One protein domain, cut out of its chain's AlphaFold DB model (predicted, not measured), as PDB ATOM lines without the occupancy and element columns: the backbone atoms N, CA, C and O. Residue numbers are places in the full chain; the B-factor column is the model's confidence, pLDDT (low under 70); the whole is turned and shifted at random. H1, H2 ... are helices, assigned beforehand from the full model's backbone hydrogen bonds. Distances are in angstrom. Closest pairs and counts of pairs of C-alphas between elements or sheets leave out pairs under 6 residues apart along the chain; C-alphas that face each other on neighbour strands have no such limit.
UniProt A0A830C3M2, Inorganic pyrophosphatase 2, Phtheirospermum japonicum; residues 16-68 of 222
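What this domain is: This is residues 16 to 68 of the 222 residues of the protein "Inorganic pyrophosphatase 2" of Phtheirospermum japonicum (UniProt A0A830C3M2). Four short helices are strung on a chain that goes round in an open loop: H1 is near the middle, H2 and H3 are together toward one end of the longest axis, and H4 is toward the other end, where its last residues come back to the side of H1, with the two helices about perpendicular. Contacts between the helices are few, and the two ends of the printed part come close together. The 53 printed residues hold H1, H2, H3 and H4 in that order, with no named strand; the class is all helix. The whole is compact, with a radius of gyration of the C-alphas of 11.3 A and spans of 32 by 24 by 16 A.

How they stand to each other: H1, residues 19 to 26, is close to but not clearly touching H2, residues 30 to 36; their closest C-alphas, of Val 24 and Asn 30, are 6.1 A apart. They run opposite ways at a steep tilt of 69 degrees, only just short of about perpendicular. H2 is also close to but not clearly touching H3, residues 42 to 50, with the closest C-alphas, of Phe 33 and Leu 45, 7.1 A apart; the tilt is steep, 54 degrees, opposite ways. H1 and H3 are near each other, with 10 pairs of C-alphas within 10 A. H4, residues 55 to 62, touches H1 about perpendicular, at 87 degrees; the closest C-alphas, of Val 23 and Val 61, are 6.4 A apart. H4 is apart from H2 and H3. In H1, H2, H3 and H4 every O i to N i+4 pair is within hydrogen-bond range.

Where its parts are: H1 begins at C-alpha 19 (120.891, 1.551, 34.561) and is 10.4 A long. H2 is 10.0 A long, and H3, the longest, 12.1 A. H4 is 10.6 A long and ends at C-alpha 62 (127.022, 4.932, 36.875).

The domain as a whole: The C-alphas of Ser 39 and His 68, the two farthest apart, are 33.5 A from each other, while those of Glu 16 and His 68 are 5.5 A apart. The three links between the helices are tight, and the printed part has no cut. The mean pLDDT of the printed part is 88.4, and no printed residue is under 70.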
ATOM      1  N   GLU A  16     125.000  -5.660  34.591       89.31
ATOM      2  CA  GLU A  16     124.000  -6.582  35.147       89.31
ATOM      3  C   GLU A  16     122.638  -5.925  35.413       89.31
ATOM      4  O   GLU A  16     121.619  -6.506  35.026       89.31
ATOM      5  N   PRO A  17     122.567  -4.752  36.075       92.38
ATOM      6  CA  PRO A  17     121.290  -4.121  36.349       92.38
ATOM      7  C   PRO A  17     120.767  -3.367  35.126       92.38
ATOM      8  O   PRO A  17     121.437  -3.193  34.108       92.38
ATOM      9  N   ASP A  18     119.540  -2.893  35.273       91.06
ATOM     10  CA  ASP A  18     119.007  -1.800  34.476       91.06
ATOM     11  C   ASP A  18     119.568  -0.477  35.018       91.06
ATOM     12  O   ASP A  18     119.525  -0.242  36.228       91.06
ATOM     13  N   SER A  19     120.162   0.345  34.153       90.88
ATOM     14  CA  SER A  19     120.891   1.551  34.561       90.88
ATOM     15  C   SER A  19     120.002   2.616  35.199       90.88
ATOM     16  O   SER A  19     120.438   3.249  36.165       90.88
ATOM     17  N   ASP A  20     118.758   2.777  34.743       89.62
ATOM     18  CA  ASP A  20     117.816   3.707  35.367       89.62
ATOM     19  C   ASP A  20     117.486   3.246  36.790       89.62
ATOM     20  O   ASP A  20     117.626   4.018  37.741       89.62
ATOM     21  N   ASN A  21     117.120   1.969  36.954       90.88
ATOM     22  CA  ASN A  21     116.847   1.401  38.277       90.88
ATOM     23  C   ASN A  21     118.072   1.498  39.197       90.88
ATOM     24  O   ASN A  21     117.939   1.895  40.348       90.88
ATOM     25  N   TRP A  22     119.276   1.229  38.682       94.12
ATOM     26  CA  TRP A  22     120.519   1.380  39.444       94.12
ATOM     27  C   TRP A  22     120.703   2.803  39.985       94.12
ATOM     28  O   TRP A  22     121.096   2.991  41.135       94.12
ATOM     29  N   VAL A  23     120.404   3.822  39.174       92.25
ATOM     30  CA  VAL A  23     120.495   5.225  39.597       92.25
ATOM     31  C   VAL A  23     119.464   5.556  40.677       92.25
ATOM     32  O   VAL A  23     119.788   6.259  41.637       92.25
ATOM     33  N   VAL A  24     118.236   5.056  40.546       91.25
ATOM     34  CA  VAL A  24     117.171   5.243  41.546       91.25
ATOM     35  C   VAL A  24     117.548   4.579  42.876       91.25
ATOM     36  O   VAL A  24     117.458   5.224  43.928       91.25
ATOM     37  N   ASP A  25     118.044   3.342  42.818       92.00
ATOM     38  CA  ASP A  25     118.509   2.560  43.964       92.00
ATOM     39  C   ASP A  25     119.628   3.292  44.719       92.00
ATOM     40  O   ASP A  25     119.535   3.521  45.927       92.00
ATOM     41  N   GLU A  26     120.673   3.711  44.002       93.38
ATOM     42  CA  GLU A  26     121.866   4.343  44.578       93.38
ATOM     43  C   GLU A  26     121.588   5.725  45.176       93.38
ATOM     44  O   GLU A  26     122.278   6.158  46.103       93.38
ATOM     45  N   PHE A  27     120.556   6.417  44.695       92.44
ATOM     46  CA  PHE A  27     120.078   7.653  45.312       92.44
ATOM     47  C   PHE A  27     119.034   7.432  46.415       92.44
ATOM     48  O   PHE A  27     118.576   8.408  47.013       92.44
ATOM     49  N   GLY A  28     118.693   6.179  46.731       91.75
ATOM     50  CA  GLY A  28     117.775   5.825  47.812       91.75
ATOM     51  C   GLY A  28     116.313   6.166  47.517       91.75
ATOM     52  O   GLY A  28     115.524   6.332  48.448       91.75
ATOM     53  N   ALA A  29     115.939   6.287  46.242       90.62
ATOM     54  CA  ALA A  29     114.612   6.734  45.826       90.62
ATOM     55  C   ALA A  29     113.603   5.589  45.608       90.62
ATOM     56  O   ALA A  29     112.445   5.845  45.291       90.62
ATOM     57  N   ASN A  30     113.984   4.333  45.854       89.75
ATOM     58  CA  ASN A  30     113.140   3.157  45.591       89.75
ATOM     59  C   ASN A  30     111.771   3.191  46.252       89.75
ATOM     60  O   ASN A  30     110.770   2.864  45.622       89.75
ATOM     61  N   ALA A  31     111.713   3.579  47.528       91.50
ATOM     62  CA  ALA A  31     110.445   3.649  48.248       91.50
ATOM     63  C   ALA A  31     109.498   4.670  47.600       91.50
ATOM     64  O   ALA A  31     108.324   4.375  47.394       91.50
ATOM     65  N   LEU A  32     110.043   5.826  47.214       89.75
ATOM     66  CA  LEU A  32     109.303   6.890  46.546       89.75
ATOM     67  C   LEU A  32     108.819   6.453  45.158       89.75
ATOM     68  O   LEU A  32     107.662   6.674  44.815       89.75
ATOM     69  N   PHE A  33     109.678   5.800  44.370       90.69
ATOM     70  CA  PHE A  33     109.289   5.281  43.058       90.69
ATOM     71  C   PHE A  33     108.181   4.238  43.195       90.69
ATOM     72  O   PHE A  33     107.148   4.366  42.547       90.69
ATOM     73  N   ASN A  34     108.325   3.265  44.094       90.44
ATOM     74  CA  ASN A  34     107.301   2.242  44.317       90.44
ATOM     75  C   ASN A  34     105.944   2.828  44.740       90.44
ATOM     76  O   ASN A  34     104.907   2.293  44.354       90.44
ATOM     77  N   GLU A  35     105.939   3.925  45.503       93.19
ATOM     78  CA  GLU A  35     104.713   4.630  45.890       93.19
ATOM     79  C   GLU A  35     104.056   5.355  44.706       93.19
ATOM     80  O   GLU A  35     102.834   5.311  44.555       93.19
ATOM     81  N   LEU A  36     104.849   6.010  43.855       90.38
ATOM     82  CA  LEU A  36     104.323   6.895  42.816       90.38
ATOM     83  C   LEU A  36     104.080   6.211  41.465       90.38
ATOM     84  O   LEU A  36     103.205   6.664  40.721       90.38
ATOM     85  N   LEU A  37     104.782   5.113  41.160       87.31
ATOM     86  CA  LEU A  37     104.674   4.358  39.902       87.31
ATOM     87  C   LEU A  37     103.236   3.993  39.488       87.31
ATOM     88  O   LEU A  37     102.934   4.091  38.299       87.31
ATOM     89  N   PRO A  38     102.312   3.626  40.401       91.88
ATOM     90  CA  PRO A  38     100.926   3.337  40.023       91.88
ATOM     91  C   PRO A  38     100.156   4.548  39.474       91.88
ATOM     92  O   PRO A  38      99.130   4.379  38.819       91.88
ATOM     93  N   SER A  39     100.616   5.765  39.773       90.75
ATOM     94  CA  SER A  39      99.915   7.022  39.479       90.75
ATOM     95  C   SER A  39     100.674   7.959  38.539       90.75
ATOM     96  O   SER A  39     100.097   8.937  38.060       90.75
ATOM     97  N   MET A  40     101.949   7.675  38.258       84.25
ATOM     98  CA  MET A  40     102.830   8.540  37.480       84.25
ATOM     99  C   MET A  40     103.685   7.724  36.495       84.25
ATOM    100  O   MET A  40     104.277   6.721  36.895       84.25
ATOM    101  N   PRO A  41     103.796   8.146  35.218       81.94
ATOM    102  CA  PRO A  41     104.667   7.486  34.248       81.94
ATOM    103  C   PRO A  41     106.145   7.494  34.669       81.94
ATOM    104  O   PRO A  41     106.621   8.486  35.223       81.94
ATOM    105  N   TRP A  42     106.889   6.438  34.309       80.94
ATOM    106  CA  TRP A  42     108.325   6.281  34.612       80.94
ATOM    107  C   TRP A  42     109.155   7.518  34.247       80.94
ATOM    108  O   TRP A  42     109.872   8.050  35.088       80.94
ATOM    109  N   ASN A  43     109.000   8.037  33.025       78.44
ATOM    110  CA  ASN A  43     109.782   9.187  32.556       78.44
ATOM    111  C   ASN A  43     109.547  10.439  33.413       78.44
ATOM    112  O   ASN A  43     110.495  11.145  33.737       78.44
ATOM    113  N   SER A  44     108.304  10.688  33.830       81.25
ATOM    114  CA  SER A  44     107.981  11.820  34.704       81.25
ATOM    115  C   SER A  44     108.575  11.647  36.105       81.25
ATOM    116  O   SER A  44     109.016  12.625  36.703       81.25
ATOM    117  N   LEU A  45     108.636  10.413  36.615       83.75
ATOM    118  CA  LEU A  45     109.308  10.118  37.883       83.75
ATOM    119  C   LEU A  45     110.817  10.312  37.793       83.75
ATOM    120  O   LEU A  45     111.407  10.895  38.701       83.75
ATOM    121  N   MET A  46     111.431   9.881  36.692       81.94
ATOM    122  CA  MET A  46     112.852  10.104  36.439       81.94
ATOM    123  C   MET A  46     113.174  11.594  36.338       81.94
ATOM    124  O   MET A  46     114.124  12.050  36.971       81.94
ATOM    125  N   GLU A  47     112.357  12.373  35.623       81.88
ATOM    126  CA  GLU A  47     112.491  13.833  35.567       81.88
ATOM    127  C   GLU A  47     112.366  14.467  36.953       81.88
ATOM    128  O   GLU A  47     113.201  15.289  37.324       81.88
ATOM    129  N   PHE A  48     111.358  14.071  37.737       80.38
ATOM    130  CA  PHE A  48     111.156  14.569  39.096       80.38
ATOM    131  C   PHE A  48     112.340  14.235  40.010       80.38
ATOM    132  O   PHE A  48     112.830  15.101  40.728       80.38
ATOM    133  N   HIS A  49     112.842  13.004  39.953       82.06
ATOM    134  CA  HIS A  49     113.975  12.556  40.757       82.06
ATOM    135  C   HIS A  49     115.300  13.210  40.347       82.06
ATOM    136  O   HIS A  49     116.145  13.485  41.201       82.06
ATOM    137  N   ALA A  50     115.477  13.492  39.057       79.75
ATOM    138  CA  ALA A  50     116.640  14.210  38.553       79.75
ATOM    139  C   ALA A  50     116.664  15.682  39.007       79.75
ATOM    140  O   ALA A  50     117.727  16.311  38.971       79.75
ATOM    141  N   GLN A  51     115.540  16.249  39.478       77.50
ATOM    142  CA  GLN A  51     115.516  17.606  40.027       77.50
ATOM    143  C   GLN A  51     116.424  17.696  41.258       77.50
ATOM    144  O   GLN A  51     116.188  17.085  42.297       77.50
ATOM    145  N   GLY A  52     117.486  18.492  41.135       78.94
ATOM    146  CA  GLY A  52     118.480  18.674  42.193       78.94
ATOM    147  C   GLY A  52     119.633  17.667  42.170       78.94
ATOM    148  O   GLY A  52     120.483  17.740  43.053       78.94
ATOM    149  N   LYS A  53     119.705  16.775  41.172       87.62
ATOM    150  CA  LYS A  53     120.876  15.924  40.917       87.62
ATOM    151  C   LYS A  53     121.744  16.544  39.830       87.62
ATOM    152  O   LYS A  53     121.257  16.916  38.764       87.62
ATOM    153  N   SER A  54     123.042  16.656  40.082       89.06
ATOM    154  CA  SER A  54     123.996  17.086  39.065       89.06
ATOM    155  C   SER A  54     124.373  15.933  38.132       89.06
ATOM    156  O   SER A  54     124.375  14.759  38.506       89.06
ATOM    157  N   LEU A  55     124.766  16.281  36.905       84.25
ATOM    158  CA  LEU A  55     125.277  15.315  35.934       84.25
ATOM    159  C   LEU A  55     126.496  14.540  36.466       84.25
ATOM    160  O   LEU A  55     126.651  13.360  36.160       84.25
ATOM    161  N   GLU A  56     127.362  15.179  37.256       89.31
ATOM    162  CA  GLU A  56     128.537  14.509  37.824       89.31
ATOM    163  C   GLU A  56     128.161  13.495  38.907       89.31
ATOM    164  O   GLU A  56     128.731  12.407  38.927       89.31
ATOM    165  N   GLU A  57     127.155  13.774  39.741       90.38
ATOM    166  CA  GLU A  57     126.650  12.785  40.707       90.38
ATOM    167  C   GLU A  57     126.084  11.548  40.001       90.38
ATOM    168  O   GLU A  57     126.389  10.423  40.390       90.38
ATOM    169  N   ILE A  58     125.314  11.742  38.924       88.50
ATOM    170  CA  ILE A  58     124.783  10.633  38.117       88.50
ATOM    171  C   ILE A  58     125.932   9.821  37.499       88.50
ATOM    172  O   ILE A  58     125.924   8.592  37.555       88.50
ATOM    173  N   LYS A  59     126.965  10.484  36.959       88.31
ATOM    174  CA  LYS A  59     128.151   9.797  36.418       88.31
ATOM    175  C   LYS A  59     128.890   8.986  37.479       88.31
ATOM    176  O   LYS A  59     129.306   7.871  37.185       88.31
ATOM    177  N   GLU A  60     129.058   9.509  38.692       93.62
ATOM    178  CA  GLU A  60     129.704   8.777  39.794       93.62
ATOM    179  C   GLU A  60     128.901   7.545  40.236       93.62
ATOM    180  O   GLU A  60     129.474   6.514  40.591       93.62
ATOM    181  N   VAL A  61     127.571   7.609  40.174       93.25
ATOM    182  CA  VAL A  61     126.704   6.445  40.396       93.25
ATOM    183  C   VAL A  61     126.886   5.403  39.289       93.25
ATOM    184  O   VAL A  61     127.137   4.233  39.581       93.25
ATOM    185  N   LEU A  62     126.845   5.827  38.023       91.19
ATOM    186  CA  LEU A  62     127.022   4.932  36.875       91.19
ATOM    187  C   LEU A  62     128.434   4.333  36.803       91.19
ATOM    188  O   LEU A  62     128.583   3.187  36.402       91.19
ATOM    189  N   ARG A  63     129.481   5.037  37.257       92.19
ATOM    190  CA  ARG A  63     130.855   4.496  37.348       92.19
ATOM    191  C   ARG A  63     130.971   3.285  38.274       92.19
ATOM    192  O   ARG A  63     131.918   2.513  38.139       92.19
ATOM    193  N   ARG A  64     130.039   3.130  39.217       94.12
ATOM    194  CA  ARG A  64     130.004   2.026  40.185       94.12
ATOM    195  C   ARG A  64     129.120   0.863  39.735       94.12
ATOM    196  O   ARG A  64     129.074  -0.143  40.439       94.12
ATOM    197  N   VAL A  65     128.445   0.982  38.587       94.25
ATOM    198  CA  VAL A  65     127.572  -0.073  38.071       94.25
ATOM    199  C   VAL A  65     128.378  -1.354  37.811       94.25
ATOM    200  O   VAL A  65     129.457  -1.297  37.205       94.25
ATOM    201  N   PRO A  66     127.909  -2.525  38.270       93.25
ATOM    202  CA  PRO A  66     128.625  -3.766  38.038       93.25
ATOM    203  C   PRO A  66     128.515  -4.179  36.565       93.25
ATOM    204  O   PRO A  66     127.429  -4.423  36.037       93.25
ATOM    205  N   ILE A  67     129.672  -4.295  35.913       89.88
ATOM    206  CA  ILE A  67     129.812  -4.919  34.592       89.88
ATOM    207  C   ILE A  67     129.775  -6.440  34.769       89.88
ATOM    208  O   ILE A  67     130.460  -6.975  35.648       89.88
ATOM    209  N   HIS A  68     129.039  -7.150  33.909       85.75
ATOM    210  CA  HIS A  68     128.991  -8.611  33.949       85.75
ATOM    211  C   HIS A  68     130.419  -9.180  33.749       85.75
ATOM    212  O   HIS A  68     131.080  -8.885  32.743       85.75
TER     213      HIS A  68